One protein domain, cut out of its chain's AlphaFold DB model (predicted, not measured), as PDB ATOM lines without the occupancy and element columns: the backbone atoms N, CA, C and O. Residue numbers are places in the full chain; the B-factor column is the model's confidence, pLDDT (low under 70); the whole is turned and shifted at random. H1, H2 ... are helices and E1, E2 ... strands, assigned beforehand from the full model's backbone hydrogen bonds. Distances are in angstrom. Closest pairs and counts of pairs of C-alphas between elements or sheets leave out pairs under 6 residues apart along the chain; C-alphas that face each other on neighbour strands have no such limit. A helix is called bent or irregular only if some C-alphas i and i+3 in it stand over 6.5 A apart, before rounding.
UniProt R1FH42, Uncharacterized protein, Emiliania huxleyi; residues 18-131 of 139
ATOM      1  N   HIS A  18     126.212 162.180 190.102       97.19
ATOM      2  CA  HIS A  18     127.408 162.343 189.278       97.19
ATOM      3  C   HIS A  18     127.304 161.378 188.103       97.19
ATOM      4  O   HIS A  18     127.243 160.165 188.304       97.19
ATOM      5  N   CYS A  19     127.238 161.909 186.884       96.69
ATOM      6  CA  CYS A  19     127.036 161.088 185.697       96.69
ATOM      7  C   CYS A  19     128.349 160.866 184.953       96.69
ATOM      8  O   CYS A  19     128.941 161.829 184.476       96.69
ATOM      9  N   ILE A  20     128.791 159.616 184.843       98.12
ATOM     10  CA  ILE A  20     130.038 159.235 184.171       98.12
ATOM     11  C   ILE A  20     129.680 158.366 182.973       98.12
ATOM     12  O   ILE A  20     129.013 157.345 183.145       98.12
ATOM     13  N   TYR A  21     130.106 158.756 181.775       98.12
ATOM     14  CA  TYR A  21     129.870 157.956 180.575       98.12
ATOM     15  C   TYR A  21     130.872 158.272 179.458       98.12
ATOM     16  O   TYR A  21     131.580 159.281 179.502       98.12
ATOM     17  N   SER A  22     130.936 157.393 178.457       97.56
ATOM     18  CA  SER A  22     131.824 157.533 177.301       97.56
ATOM     19  C   SER A  22     131.076 157.996 176.055       97.56
ATOM     20  O   SER A  22     129.878 157.762 175.914       97.56
ATOM     21  N   HIS A  23     131.790 158.639 175.141       97.50
ATOM     22  CA  HIS A  23     131.300 158.992 173.816       97.50
ATOM     23  C   HIS A  23     132.402 158.797 172.771       97.50
ATOM     24  O   HIS A  23     133.538 158.465 173.090       97.50
ATOM     25  N   ASN A  24     132.094 159.066 171.513       97.38
ATOM     26  CA  ASN A  24     132.949 158.880 170.347       97.38
ATOM     27  C   ASN A  24     133.389 157.423 170.098       97.38
ATOM     28  O   ASN A  24     134.455 157.193 169.531       97.38
ATOM     29  N   VAL A  25     132.586 156.425 170.475       97.81
ATOM     30  CA  VAL A  25     132.808 155.014 170.113       97.81
ATOM     31  C   VAL A  25     131.703 154.552 169.168       97.81
ATOM     32  O   VAL A  25     130.517 154.782 169.409       97.81
ATOM     33  N   ARG A  26     132.089 153.875 168.082       97.50
ATOM     34  CA  ARG A  26     131.173 153.313 167.082       97.50
ATOM     35  C   ARG A  26     130.170 152.386 167.755       97.50
ATOM     36  O   ARG A  26     130.521 151.279 168.151       97.50
ATOM     37  N   THR A  27     128.922 152.825 167.826       97.56
ATOM     38  CA  THR A  27     127.844 152.114 168.517       97.56
ATOM     39  C   THR A  27     126.706 151.847 167.551       97.56
ATOM     40  O   THR A  27     126.385 152.695 166.725       97.56
ATOM     41  N   PHE A  28     126.087 150.671 167.609       95.44
ATOM     42  CA  PHE A  28     124.966 150.361 166.720       95.44
ATOM     43  C   PHE A  28     123.774 151.254 167.087       95.44
ATOM     44  O   PHE A  28     123.306 151.215 168.222       95.44
ATOM     45  N   SER A  29     123.293 152.062 166.143       95.00
ATOM     46  CA  SER A  29     122.137 152.945 166.346       95.00
ATOM     47  C   SER A  29     120.856 152.337 165.781       95.00
ATOM     48  O   SER A  29     119.809 152.405 166.420       95.00
ATOM     49  N   HIS A  30     120.943 151.680 164.620       92.88
ATOM     50  CA  HIS A  30     119.819 150.995 163.989       92.88
ATOM     51  C   HIS A  30     120.253 149.666 163.375       92.88
ATOM     52  O   HIS A  30     121.333 149.538 162.794       92.88
ATOM     53  N   LEU A  31     119.367 148.677 163.483       90.69
ATOM     54  CA  LEU A  31     119.472 147.398 162.792       90.69
ATOM     55  C   LEU A  31     118.290 147.274 161.844       90.69
ATOM     56  O   LEU A  31     117.146 147.131 162.281       90.69
ATOM     57  N   THR A  32     118.572 147.306 160.547       89.25
ATOM     58  CA  THR A  32     117.554 147.051 159.531       89.25
ATOM     59  C   THR A  32     117.688 145.617 159.057       89.25
ATOM     60  O   THR A  32     118.731 145.199 158.549       89.25
ATOM     61  N   PHE A  33     116.610 144.860 159.232       87.31
ATOM     62  CA  PHE A  33     116.525 143.474 158.808       87.31
ATOM     63  C   PHE A  33     115.586 143.345 157.607       87.31
ATOM     64  O   PHE A  33     114.490 143.914 157.615       87.31
ATOM     65  N   PRO A  34     115.965 142.575 156.582       81.25
ATOM     66  CA  PRO A  34     115.097 142.335 155.441       81.25
ATOM     67  C   PRO A  34     114.043 141.249 155.731       81.25
ATOM     68  O   PRO A  34     114.356 140.174 156.242       81.25
ATOM     69  N   GLY A  35     112.792 141.495 155.316       79.25
ATOM     70  CA  GLY A  35     111.736 140.477 155.186       79.25
ATOM     71  C   GLY A  35     111.412 139.706 156.469       79.25
ATOM     72  O   GLY A  35     111.437 140.264 157.558       79.25
ATOM     73  N   ALA A  36     111.105 138.407 156.363       68.88
ATOM     74  CA  ALA A  36     110.836 137.536 157.518       68.88
ATOM     75  C   ALA A  36     112.124 137.133 158.293       68.88
ATOM     76  O   ALA A  36     112.236 136.010 158.777       68.88
ATOM     77  N   PHE A  37     113.073 138.080 158.387       58.34
ATOM     78  CA  PHE A  37     114.268 138.214 159.244       58.34
ATOM     79  C   PHE A  37     115.383 137.158 159.155       58.34
ATOM     80  O   PHE A  37     116.418 137.299 159.806       58.34
ATOM     81  N   ALA A  38     115.205 136.112 158.362       56.50
ATOM     82  CA  ALA A  38     116.086 134.953 158.318       56.50
ATOM     83  C   ALA A  38     116.882 134.995 157.004       56.50
ATOM     84  O   ALA A  38     116.288 134.986 155.940       56.50
ATOM     85  N   GLU A  39     118.200 135.117 156.931       59.47
ATOM     86  CA  GLU A  39     119.218 134.502 157.764       59.47
ATOM     87  C   GLU A  39     120.343 135.536 158.038       59.47
ATOM     88  O   GLU A  39     121.297 135.669 157.282       59.47
ATOM     89  N   ILE A  40     120.220 136.297 159.139       60.50
ATOM     90  CA  ILE A  40     121.339 136.855 159.948       60.50
ATOM     91  C   ILE A  40     122.148 138.037 159.355       60.50
ATOM     92  O   ILE A  40     123.059 138.556 159.996       60.50
ATOM     93  N   GLY A  41     121.806 138.561 158.184       70.75
ATOM     94  CA  GLY A  41     122.400 139.812 157.696       70.75
ATOM     95  C   GLY A  41     121.567 141.040 158.060       70.75
ATOM     96  O   GLY A  41     120.632 141.355 157.328       70.75
ATOM     97  N   ALA A  42     121.903 141.751 159.142       83.19
ATOM     98  CA  ALA A  42     121.371 143.094 159.397       83.19
ATOM     99  C   ALA A  42     122.294 144.149 158.780       83.19
ATOM    100  O   ALA A  42     123.514 144.080 158.955       83.19
ATOM    101  N   SER A  43     121.734 145.152 158.100       87.50
ATOM    102  CA  SER A  43     122.504 146.368 157.845       87.50
ATOM    103  C   SER A  43     122.555 147.172 159.135       87.50
ATOM    104  O   SER A  43     121.516 147.439 159.747       87.50
ATOM    105  N   VAL A  44     123.768 147.533 159.535       90.06
ATOM    106  CA  VAL A  44     124.024 148.248 160.778       90.06
ATOM    107  C   VAL A  44     124.289 149.706 160.464       90.06
ATOM    108  O   VAL A  44     125.210 150.031 159.713       90.06
ATOM    109  N   GLU A  45     123.514 150.580 161.085       94.19
ATOM    110  CA  GLU A  45     123.867 151.987 161.180       94.19
ATOM    111  C   GLU A  45     124.687 152.204 162.446       94.19
ATOM    112  O   GLU A  45     124.374 151.675 163.516       94.19
ATOM    113  N   ILE A  46     125.772 152.958 162.300       96.19
ATOM    114  CA  ILE A  46     126.691 153.269 163.386       96.19
ATOM    115  C   ILE A  46     126.456 154.717 163.799       96.19
ATOM    116  O   ILE A  46     126.534 155.622 162.971       96.19
ATOM    117  N   GLY A  47     126.184 154.912 165.080       96.44
ATOM    118  CA  GLY A  47     126.120 156.200 165.746       96.44
ATOM    119  C   GLY A  47     127.162 156.313 166.853       96.44
ATOM    120  O   GLY A  47     128.113 155.527 166.941       96.44
ATOM    121  N   ASP A  48     126.953 157.322 167.688       98.00
ATOM    122  CA  ASP A  48     127.801 157.635 168.829       98.00
ATOM    123  C   ASP A  48     127.378 156.859 170.083       98.00
ATOM    124  O   ASP A  48     126.212 156.502 170.256       98.00
ATOM    125  N   GLY A  49     128.332 156.603 170.971       98.00
ATOM    126  CA  GLY A  49     128.124 155.903 172.230       98.00
ATOM    127  C   GLY A  49     129.428 155.364 172.806       98.00
ATOM    128  O   GLY A  49     130.497 155.929 172.575       98.00
ATOM    129  N   ASP A  50     129.324 154.260 173.539       98.00
ATOM    130  CA  ASP A  50     130.450 153.552 174.165       98.00
ATOM    131  C   ASP A  50     130.751 152.188 173.504       98.00
ATOM    132  O   ASP A  50     131.457 151.349 174.050       98.00
ATOM    133  N   GLY A  51     130.206 151.932 172.316       97.06
ATOM    134  CA  GLY A  51     130.328 150.664 171.595       97.06
ATOM    135  C   GLY A  51     129.221 149.661 171.917       97.06
ATOM    136  O   GLY A  51     129.061 148.687 171.184       97.06
ATOM    137  N   THR A  52     128.422 149.902 172.962       97.31
ATOM    138  CA  THR A  52     127.241 149.091 173.308       97.31
ATOM    139  C   THR A  52     125.995 149.955 173.495       97.31
ATOM    140  O   THR A  52     124.950 149.674 172.910       97.31
ATOM    141  N   VAL A  53     126.093 151.011 174.296       97.56
ATOM    142  CA  VAL A  53     125.002 151.913 174.655       97.56
ATOM    143  C   VAL A  53     125.114 153.194 173.836       97.56
ATOM    144  O   VAL A  53     126.151 153.857 173.826       97.56
ATOM    145  N   HIS A  54     124.035 153.549 173.137       97.56
ATOM    146  CA  HIS A  54     123.981 154.755 172.311       97.56
ATOM    147  C   HIS A  54     124.068 156.032 173.161       97.56
ATOM    148  O   HIS A  54     123.529 156.089 174.274       97.56
ATOM    149  N   SER A  55     124.696 157.078 172.621       96.44
ATOM    150  CA  SER A  55     124.961 158.345 173.315       96.44
ATOM    151  C   SER A  55     123.697 159.020 173.855       96.44
ATOM    152  O   SER A  55     123.713 159.502 174.984       96.44
ATOM    153  N   ASP A  56     122.583 158.973 173.118       94.19
ATOM    154  CA  ASP A  56     121.284 159.500 173.572       94.19
ATOM    155  C   ASP A  56     120.774 158.831 174.857       94.19
ATOM    156  O   ASP A  56     120.070 159.457 175.646       94.19
ATOM    157  N   SER A  57     121.110 157.554 175.077       94.88
ATOM    158  CA  SER A  57     120.766 156.852 176.316       94.88
ATOM    159  C   SER A  57     121.731 157.218 177.441       94.88
ATOM    160  O   SER A  57     121.303 157.383 178.581       94.88
ATOM    161  N   LEU A  58     123.025 157.337 177.135       96.56
ATOM    162  CA  LEU A  58     124.055 157.688 178.116       96.56
ATOM    163  C   LEU A  58     123.885 159.124 178.639       96.56
ATOM    164  O   LEU A  58     124.102 159.379 179.821       96.56
ATOM    165  N   SER A  59     123.429 160.047 177.789       95.94
ATOM    166  CA  SER A  59     123.264 161.470 178.109       95.94
ATOM    167  C   SER A  59     121.969 161.810 178.854       95.94
ATOM    168  O   SER A  59     121.775 162.956 179.261       95.94
ATOM    169  N   VAL A  60     121.074 160.842 179.098       94.75
ATOM    170  CA  VAL A  60     119.785 161.089 179.782       94.75
ATOM    171  C   VAL A  60     119.976 161.777 181.131       94.75
ATOM    172  O   VAL A  60     119.182 162.646 181.490       94.75
ATOM    173  N   CYS A  61     121.033 161.431 181.860       94.44
ATOM    174  CA  CYS A  61     121.348 162.023 183.154       94.44
ATOM    175  C   CYS A  61     121.595 163.540 183.096       94.44
ATOM    176  O   CYS A  61     121.349 164.237 184.078       94.44
ATOM    177  N   GLU A  62     122.031 164.090 181.959       95.19
ATOM    178  CA  GLU A  62     122.322 165.523 181.815       95.19
ATOM    179  C   GLU A  62     121.078 166.396 182.017       95.19
ATOM    180  O   GLU A  62     121.186 167.567 182.371       95.19
ATOM    181  N   ARG A  63     119.882 165.831 181.808       93.69
ATOM    182  CA  ARG A  63     118.611 166.557 181.938       93.69
ATOM    183  C   ARG A  63     118.067 166.601 183.366       93.69
ATOM    184  O   ARG A  63     117.078 167.295 183.612       93.69
ATOM    185  N   TRP A  64     118.618 165.806 184.281       93.88
ATOM    186  CA  TRP A  64     118.134 165.746 185.658       93.88
ATOM    187  C   TRP A  64     118.575 166.994 186.422       93.88
ATOM    188  O   TRP A  64     119.731 167.403 186.363       93.88
ATOM    189  N   LYS A  65     117.656 167.591 187.184       95.00
ATOM    190  CA  LYS A  65     117.942 168.740 188.055       95.00
ATOM    191  C   LYS A  65     118.893 168.366 189.187       95.00
ATOM    192  O   LYS A  65     119.570 169.240 189.716       95.00
ATOM    193  N   SER A  66     118.906 167.095 189.582       95.38
ATOM    194  CA  SER A  66     119.796 166.576 190.617       95.38
ATOM    195  C   SER A  66     121.207 166.229 190.126       95.38
ATOM    196  O   SER A  66     122.063 165.880 190.943       95.38
ATOM    197  N   THR A  67     121.480 166.347 188.819       95.94
ATOM    198  CA  THR A  67     122.824 166.135 188.274       95.94
ATOM    199  C   THR A  67     123.753 167.256 188.717       95.94
ATOM    200  O   THR A  67     123.597 168.411 188.332       95.94
ATOM    201  N   VAL A  68     124.738 166.885 189.532       96.31
ATOM    202  CA  VAL A  68     125.771 167.778 190.062       96.31
ATOM    203  C   VAL A  68     126.808 168.064 188.987       96.31
ATOM    204  O   VAL A  68     127.157 169.216 188.741       96.31
ATOM    205  N   LYS A  69     127.307 167.007 188.337       97.19
ATOM    206  CA  LYS A  69     128.323 167.111 187.291       97.19
ATOM    207  C   LYS A  69     128.277 165.915 186.347       97.19
ATOM    208  O   LYS A  69     127.912 164.802 186.734       97.19
ATOM    209  N   VAL A  70     128.667 166.176 185.104       97.50
ATOM    210  CA  VAL A  70     128.770 165.193 184.029       97.50
ATOM    211  C   VAL A  70     130.242 165.022 183.662       97.50
ATOM    212  O   VAL A  70     130.939 166.002 183.397       97.50
ATOM    213  N   TYR A  71     130.703 163.777 183.640       97.94
ATOM    214  CA  TYR A  71     132.073 163.362 183.366       97.94
ATOM    215  C   TYR A  71     132.069 162.537 182.080       97.94
ATOM    216  O   TYR A  71     131.822 161.331 182.098       97.94
ATOM    217  N   LYS A  72     132.276 163.214 180.949       97.19
ATOM    218  CA  LYS A  72     132.303 162.585 179.623       97.19
ATOM    219  C   LYS A  72     133.732 162.164 179.310       97.19
ATOM    220  O   LYS A  72     134.628 163.002 179.414       97.19
ATOM    221  N   LEU A  73     133.954 160.910 178.937       97.62
ATOM    222  CA  LEU A  73     135.258 160.421 178.485       97.62
ATOM    223  C   LEU A  73     135.200 160.083 176.989       97.62
ATOM    224  O   LEU A  73     134.256 159.420 176.562       97.62
ATOM    225  N   PRO A  74     136.171 160.506 176.173       97.00
ATOM    226  CA  PRO A  74     136.176 160.161 174.759       97.00
ATOM    227  C   PRO A  74     136.738 158.753 174.543       97.00
ATOM    228  O   PRO A  74     137.742 158.387 175.138       97.00
ATOM    229  N   GLY A  75     136.151 157.977 173.640       96.69
ATOM    230  CA  GLY A  75     136.749 156.779 173.055       96.69
ATOM    231  C   GLY A  75     136.875 155.555 173.961       96.69
ATOM    232  O   GLY A  75     137.527 154.588 173.573       96.69
ATOM    233  N   VAL A  76     136.274 155.565 175.151       97.12
ATOM    234  CA  VAL A  76     136.330 154.432 176.084       97.12
ATOM    235  C   VAL A  76     135.231 153.426 175.721       97.12
ATOM    236  O   VAL A  76     134.053 153.784 175.800       97.12
ATOM    237  N   PRO A  77     135.549 152.180 175.330       96.19
ATOM    238  CA  PRO A  77     134.534 151.177 175.057       96.19
ATOM    239  C   PRO A  77     133.853 150.728 176.357       96.19
ATOM    240  O   PRO A  77     134.435 150.814 177.442       96.19
ATOM    241  N   HIS A  78     132.627 150.228 176.246       97.44
ATOM    242  CA  HIS A  78     131.755 149.880 177.365       97.44
ATOM    243  C   HIS A  78     132.450 148.980 178.396       97.44
ATOM    244  O   HIS A  78     132.422 149.250 179.598       97.44
ATOM    245  N   GLU A  79     133.152 147.944 177.934       93.25
ATOM    246  CA  GLU A  79     133.890 147.011 178.786       93.25
ATOM    247  C   GLU A  79     135.141 147.619 179.445       93.25
ATOM    248  O   GLU A  79     135.661 147.068 180.416       93.25
ATOM    249  N   GLY A  80     135.635 148.741 178.918       93.00
ATOM    250  CA  GLY A  80     136.852 149.419 179.361       93.00
ATOM    251  C   GLY A  80     136.627 150.459 180.457       93.00
ATOM    252  O   GLY A  80     137.574 150.786 181.170       93.00
ATOM    253  N   MET A  81     135.396 150.942 180.646       94.38
ATOM    254  CA  MET A  81     135.076 152.059 181.552       94.38
ATOM    255  C   MET A  81     135.646 151.884 182.964       94.38
ATOM    256  O   MET A  81     136.256 152.791 183.519       94.38
ATOM    257  N   MET A  82     135.512 150.684 183.532       93.56
ATOM    258  CA  MET A  82     135.957 150.394 184.899       93.56
ATOM    259  C   MET A  82     137.470 150.175 185.031       93.56
ATOM    260  O   MET A  82     137.938 149.887 186.129       93.56
ATOM    261  N   THR A  83     138.230 150.299 183.944       92.38
ATOM    262  CA  THR A  83     139.701 150.207 183.941       92.38
ATOM    263  C   THR A  83     140.383 151.559 183.762       92.38
ATOM    264  O   THR A  83     141.601 151.630 183.857       92.38
ATOM    265  N   VAL A  84     139.616 152.624 183.517       95.38
ATOM    266  CA  VAL A  84     140.161 153.962 183.283       95.38
ATOM    267  C   VAL A  84     140.476 154.643 184.617       95.38
ATOM    268  O   VAL A  84     139.580 154.837 185.441       95.38
ATOM    269  N   GLY A  85     141.726 155.061 184.811       95.31
ATOM    270  CA  GLY A  85     142.197 155.733 186.023       95.31
ATOM    271  C   GLY A  85     141.401 157.000 186.332       95.31
ATOM    272  O   GLY A  85     140.922 157.169 187.449       95.31
ATOM    273  N   GLN A  86     141.101 157.821 185.321       95.88
ATOM    274  CA  GLN A  86     140.277 159.020 185.514       95.88
ATOM    275  C   GLN A  86     138.849 158.709 185.993       95.88
ATOM    276  O   GLN A  86     138.252 159.516 186.701       95.88
ATOM    277  N   VAL A  87     138.280 157.550 185.635       96.94
ATOM    278  CA  VAL A  87     136.972 157.125 186.162       96.94
ATOM    279  C   VAL A  87     137.095 156.784 187.644       96.94
ATOM    280  O   VAL A  87     136.226 157.156 188.436       96.94
ATOM    281  N   HIS A  88     138.185 156.125 188.046       96.31
ATOM    282  CA  HIS A  88     138.466 155.853 189.458       96.31
ATOM    283  C   HIS A  88     138.680 157.143 190.246       96.31
ATOM    284  O   HIS A  88     138.107 157.271 191.327       96.31
ATOM    285  N   ASP A  89     139.412 158.112 189.696       95.88
ATOM    286  CA  ASP A  89     139.623 159.424 190.317       95.88
ATOM    287  C   ASP A  89     138.296 160.146 190.569       95.88
ATOM    288  O   ASP A  89     138.081 160.675 191.660       95.88
ATOM    289  N   VAL A  90     137.362 160.104 189.610       97.38
ATOM    290  CA  VAL A  90     136.016 160.667 189.797       97.38
ATOM    291  C   VAL A  90     135.263 159.930 190.906       97.38
ATOM    292  O   VAL A  90     134.737 160.577 191.809       97.38
ATOM    293  N   ILE A  91     135.221 158.594 190.886       97.25
ATOM    294  CA  ILE A  91     134.507 157.805 191.908       97.25
ATOM    295  C   ILE A  91     135.076 158.076 193.308       97.25
ATOM    296  O   ILE A  91     134.318 158.282 194.259       97.25
ATOM    297  N   VAL A  92     136.404 158.100 193.443       97.31
ATOM    298  CA  VAL A  92     137.090 158.388 194.708       97.31
ATOM    299  C   VAL A  92     136.843 159.827 195.147       97.31
ATOM    300  O   VAL A  92     136.572 160.048 196.328       97.31
ATOM    301  N   GLY A  93     136.896 160.789 194.225       97.44
ATOM    302  CA  GLY A  93     136.610 162.193 194.508       97.44
ATOM    303  C   GLY A  93     135.183 162.396 195.015       97.44
ATOM    304  O   GLY A  93     134.988 163.047 196.036       97.44
ATOM    305  N   VAL A  94     134.190 161.756 194.385       96.94
ATOM    306  CA  VAL A  94     132.785 161.812 194.826       96.94
ATOM    307  C   VAL A  94     132.634 161.185 196.210       96.94
ATOM    308  O   VAL A  94     131.988 161.754 197.083       96.94
ATOM    309  N   ALA A  95     133.265 160.032 196.445       96.69
ATOM    310  CA  ALA A  95     133.206 159.350 197.737       96.69
ATOM    311  C   ALA A  95     133.860 160.148 198.878       96.69
ATOM    312  O   ALA A  95     133.518 159.940 200.044       96.69
ATOM    313  N   LYS A  96     134.810 161.030 198.554       97.19
ATOM    314  CA  LYS A  96     135.543 161.862 199.514       97.19
ATOM    315  C   LYS A  96     135.045 163.303 199.602       97.19
ATOM    316  O   LYS A  96     135.591 164.035 200.421       97.19
ATOM    317  N   ASP A  97     134.043 163.683 198.808       92.94
ATOM    318  CA  ASP A  97     133.593 165.075 198.673       92.94
ATOM    319  C   ASP A  97     134.761 166.020 198.309       92.94
ATOM    320  O   ASP A  97     135.014 167.040 198.949       92.94
ATOM    321  N   ASP A  98     135.559 165.610 197.318       92.00
ATOM    322  CA  ASP A  98     136.777 166.314 196.917       92.00
ATOM    323  C   ASP A  98     136.468 167.502 195.992       92.00
ATOM    324  O   ASP A  98     136.051 167.333 194.842       92.00
ATOM    325  N   ALA A  99     136.758 168.716 196.472       90.44
ATOM    326  CA  ALA A  99     136.593 169.959 195.721       90.44
ATOM    327  C   ALA A  99     137.432 170.015 194.427       90.44
ATOM    328  O   ALA A  99     137.126 170.799 193.527       90.44
ATOM    329  N   ALA A 100     138.465 169.174 194.274       90.75
ATOM    330  CA  ALA A 100     139.208 169.056 193.018       90.75
ATOM    331  C   ALA A 100     138.308 168.655 191.834       90.75
ATOM    332  O   ALA A 100     138.603 169.000 190.685       90.75
ATOM    333  N   LEU A 101     137.179 167.984 192.098       93.50
ATOM    334  CA  LEU A 101     136.214 167.627 191.063       93.50
ATOM    335  C   LEU A 101     135.549 168.835 190.411       93.50
ATOM    336  O   LEU A 101     135.107 168.689 189.273       93.50
ATOM    337  N   ASP A 102     135.518 170.012 191.036       91.94
ATOM    338  CA  ASP A 102     134.972 171.227 190.417       91.94
ATOM    339  C   ASP A 102     135.791 171.631 189.187       91.94
ATOM    340  O   ASP A 102     135.230 171.948 188.135       91.94
ATOM    341  N   ALA A 103     137.117 171.504 189.286       93.94
ATOM    342  CA  ALA A 103     138.067 171.816 188.223       93.94
ATOM    343  C   ALA A 103     138.251 170.680 187.202       93.94
ATOM    344  O   ALA A 103     138.925 170.880 186.194       93.94
ATOM    345  N   TRP A 104     137.668 169.498 187.436       95.44
ATOM    346  CA  TRP A 104     137.803 168.366 186.518       95.44
ATOM    347  C   TRP A 104     137.263 168.706 185.124       95.44
ATOM    348  O   TRP A 104     136.138 169.204 184.989       95.44
ATOM    349  N   THR A 105     138.035 168.374 184.096       95.38
ATOM    350  CA  THR A 105     137.660 168.488 182.684       95.38
ATOM    351  C   THR A 105     137.861 167.154 181.985       95.38
ATOM    352  O   THR A 105     138.698 166.355 182.400       95.38
ATOM    353  N   SER A 106     137.115 166.931 180.902       94.44
ATOM    354  CA  SER A 106     137.296 165.741 180.071       94.44
ATOM    355  C   SER A 106     138.742 165.672 179.556       94.44
ATOM    356  O   SER A 106     139.228 166.681 179.032       94.44
ATOM    357  N   PRO A 107     139.449 164.540 179.728       94.94
ATOM    358  CA  PRO A 107     140.775 164.359 179.148       94.94
ATOM    359  C   PRO A 107     140.672 164.180 177.628       94.94
ATOM    360  O   PRO A 107     139.641 163.740 177.113       94.94
ATOM    361  N   ALA A 108     141.755 164.449 176.897       94.38
ATOM    362  CA  ALA A 108     141.848 163.972 175.522       94.38
ATOM    363  C   ALA A 108     141.952 162.437 175.509       94.38
ATOM    364  O   ALA A 108     142.489 161.835 176.438       94.38
ATOM    365  N   PHE A 109     141.499 161.790 174.430       93.75
ATOM    366  CA  PHE A 109     141.578 160.326 174.283       93.75
ATOM    367  C   PHE A 109     143.004 159.784 174.482       93.75
ATOM    368  O   PHE A 109     143.200 158.738 175.089       93.75
ATOM    369  N   VAL A 110     144.006 160.521 173.995       92.06
ATOM    370  CA  VAL A 110     145.425 160.148 174.114       92.06
ATOM    371  C   VAL A 110     145.975 160.231 175.532       92.06
ATOM    372  O   VAL A 110     146.984 159.595 175.817       92.06
ATOM    373  N   ASP A 111     145.309 160.988 176.398       94.00
ATOM    374  CA  ASP A 111     145.725 161.220 177.779       94.00
ATOM    375  C   ASP A 111     144.980 160.302 178.760       94.00
ATOM    376  O   ASP A 111     145.135 160.429 179.976       94.00
ATOM    377  N   LEU A 112     144.150 159.382 178.257       94.88
ATOM    378  CA  LEU A 112     143.458 158.406 179.090       94.88
ATOM    379  C   LEU A 112     144.455 157.489 179.800       94.88
ATOM    380  O   LEU A 112     145.343 156.888 179.187       94.88
ATOM    381  N   ASP A 113     144.266 157.351 181.108       94.81
ATOM    382  CA  ASP A 113     145.015 156.410 181.915       94.81
ATOM    383  C   ASP A 113     144.280 155.072 181.911       94.81
ATOM    384  O   ASP A 113     143.186 154.960 182.457       94.81
ATOM    385  N   VAL A 114     144.843 154.064 181.249       90.44
ATOM    386  CA  VAL A 114     144.213 152.744 181.071       90.44
ATOM    387  C   VAL A 114     145.143 151.636 181.566       90.44
ATOM    388  O   VAL A 114     145.660 150.848 180.774       90.44
ATOM    389  N   PRO A 115     145.399 151.547 182.880       77.00
ATOM    390  CA  PRO A 115     146.261 150.513 183.425       77.00
ATOM    391  C   PRO A 115     145.622 149.129 183.249       77.00
ATOM    392  O   PRO A 115     144.524 148.852 183.736       77.00
ATOM    393  N   ARG A 116     146.335 148.214 182.586       71.81
ATOM    394  CA  ARG A 116     145.977 146.793 182.548       71.81
ATOM    395  C   ARG A 116     147.223 145.941 182.701       71.81
ATOM    396  O   ARG A 116     148.205 146.151 181.993       71.81
ATOM    397  N   ASP A 117     147.170 144.974 183.612       71.69
ATOM    398  CA  ASP A 117     148.306 144.107 183.922       71.69
ATOM    399  C   ASP A 117     148.936 143.523 182.651       71.69
ATOM    400  O   ASP A 117     148.285 142.838 181.860       71.69
ATOM    401  N   GLY A 118     150.224 143.817 182.454       71.19
ATOM    402  CA  GLY A 118     151.002 143.321 181.319       71.19
ATOM    403  C   GLY A 118     150.803 144.061 179.988       71.19
ATOM    404  O   GLY A 118     151.379 143.623 178.994       71.19
ATOM    405  N   MET A 119     150.049 145.165 179.939       77.69
ATOM    406  CA  MET A 119     149.904 146.020 178.751       77.69
ATOM    407  C   MET A 119     150.205 147.487 179.070       77.69
ATOM    408  O   MET A 119     149.958 147.964 180.173       77.69
ATOM    409  N   THR A 120     150.751 148.212 178.091       84.00
ATOM    410  CA  THR A 120     150.969 149.662 178.216       84.00
ATOM    411  C   THR A 120     149.718 150.428 177.796       84.00
ATOM    412  O   THR A 120     148.961 149.934 176.955       84.00
ATOM    413  N   ASN A 121     149.538 151.656 178.303       83.56
ATOM    414  CA  ASN A 121     148.418 152.509 177.896       83.56
ATOM    415  C   ASN A 121     148.369 152.682 176.371       83.56
ATOM    416  O   ASN A 121     147.308 152.540 175.775       83.56
ATOM    417  N   ALA A 122     149.526 152.878 175.731       84.31
ATOM    418  CA  ALA A 122     149.625 153.014 174.279       84.31
ATOM    419  C   ALA A 122     149.029 151.806 173.536       84.31
ATOM    420  O   ALA A 122     148.229 151.982 172.627       84.31
ATOM    421  N   THR A 123     149.340 150.581 173.968       87.38
ATOM    422  CA  THR A 123     148.814 149.359 173.337       87.38
ATOM    423  C   THR A 123     147.288 149.261 173.424       87.38
ATOM    424  O   THR A 123     146.648 148.797 172.485       87.38
ATOM    425  N   ILE A 124     146.699 149.690 174.539       87.88
ATOM    426  CA  ILE A 124     145.243 149.654 174.733       87.88
ATOM    427  C   ILE A 124     144.567 150.767 173.937       87.88
ATOM    428  O   ILE A 124     143.567 150.522 173.266       87.88
ATOM    429  N   LEU A 125     145.126 151.977 173.972       90.50
ATOM    430  CA  LEU A 125     144.594 153.105 173.216       90.50
ATOM    431  C   LEU A 125     144.687 152.869 171.708       90.50
ATOM    432  O   LEU A 125     143.758 153.239 170.997       90.50
ATOM    433  N   ASP A 126     145.728 152.194 171.218       90.75
ATOM    434  CA  ASP A 126     145.824 151.782 169.815       90.75
ATOM    435  C   ASP A 126     144.696 150.806 169.418       90.75
ATOM    436  O   ASP A 126     144.085 150.976 168.360       90.75
ATOM    437  N   ASP A 127     144.359 149.827 170.271       90.56
ATOM    438  CA  ASP A 127     143.215 148.920 170.047       90.56
ATOM    439  C   ASP A 127     141.879 149.680 170.041       90.56
ATOM    440  O   ASP A 127     141.017 149.460 169.184       90.56
ATOM    441  N   TRP A 128     141.704 150.613 170.976       93.00
ATOM    442  CA  TRP A 128     140.475 151.397 171.093       93.00
ATOM    443  C   TRP A 128     140.338 152.437 169.978       93.00
ATOM    444  O   TRP A 128     139.221 152.719 169.544       93.00
ATOM    445  N   GLN A 129     141.449 152.946 169.436       92.69
ATOM    446  CA  GLN A 129     141.448 153.925 168.347       92.69
ATOM    447  C   GLN A 129     140.720 153.394 167.100       92.69
ATOM    448  O   GLN A 129     140.022 154.150 166.425       92.69
ATOM    449  N   ALA A 130     140.809 152.089 166.819       91.25
ATOM    450  CA  ALA A 130     140.097 151.449 165.708       91.25
ATOM    451  C   ALA A 130     138.561 151.441 165.874       91.25
ATOM    452  O   ALA A 130     137.827 151.178 164.916       91.25
ATOM    453  N   ARG A 131     138.068 151.722 167.084       92.81
ATOM    454  CA  ARG A 131     136.647 151.704 167.454       92.81
ATOM    455  C   ARG A 131     136.033 153.100 167.525       92.81
ATOM    456  O   ARG A 131     134.828 153.200 167.747       92.81
TER     457      ARG A 131
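What this domain is: This is residues 18 to 131 of the 139 residues of an uncharacterized protein of Emiliania huxleyi (UniProt R1FH42). Two parallel strands, E1 and E4, make a small core sheet, with H1 over one face and H3 over the other, while H2 sits beyond the E1 edge, near E1 with its residues 78 to 81; the hairpin E2 and E3 reaches away as an arm, and residues 35 to 40 at its tip stick out. H4 lies at the opposite end, and a long link leads to H5 at one side. The 114 printed residues run E1 E2 E3 H1 E4 H2 H3 H4 H5, a mixed class, loose, with radius of gyration of the C-alphas 16.7 A and a flat outline of 56 by 41 by 19 A.

Where its parts are: Find E1, residues 18 to 23, beginning at C-alpha 18 (127.408, 162.343, 189.278), and E4, residues 67 to 74, 19.9 A long. E2 is residues 27 to 32 and E3 43 to 47. H1 is 55 to 63, H2 78 to 83, H3 85 to 96 and 16.2 A long, H4 99 to 103, and H5 121 to 129, ending at C-alpha 129 (141.448, 153.925, 168.347). H1 and H2 are irregular: C-alphas 58 and 61 are 7.2 A apart, 79 and 82 7.3 A.

How they stand to each other: Look at E1 and E4, parallel at 23 degrees, where N 21 and O 71 are 3.1 A apart. The closest C-alphas of E1 and H1 are Cys 19 and Cys 61, 6.3 A; of E1 and H3, Ile 20 and Val 87, 7.5 A. H3 touches H4 with residues 90 to 94 alone, closest at C-alphas 93 and 101, 6.4 A. In the hairpin E2 and E3, antiparallel at 148 degrees, N 29 and O 45 are 2.9 A apart. Every O i to N i+4 pair is within hydrogen-bond range in H3 and H5, but 1 of 5 in H1, 0 of 2 in H2 and 0 of 1 in H4, where O i to N i+3 gives 3 of 6, 1 of 3 and 2 of 2.

The domain as a whole: The C-alphas farthest apart, Ala 36 and Ala 99, stand 56.3 A apart. The printed part has no cut; the link H4 to H5, 17 residues, is long. Residues 36 to 40 have pLDDT under 70.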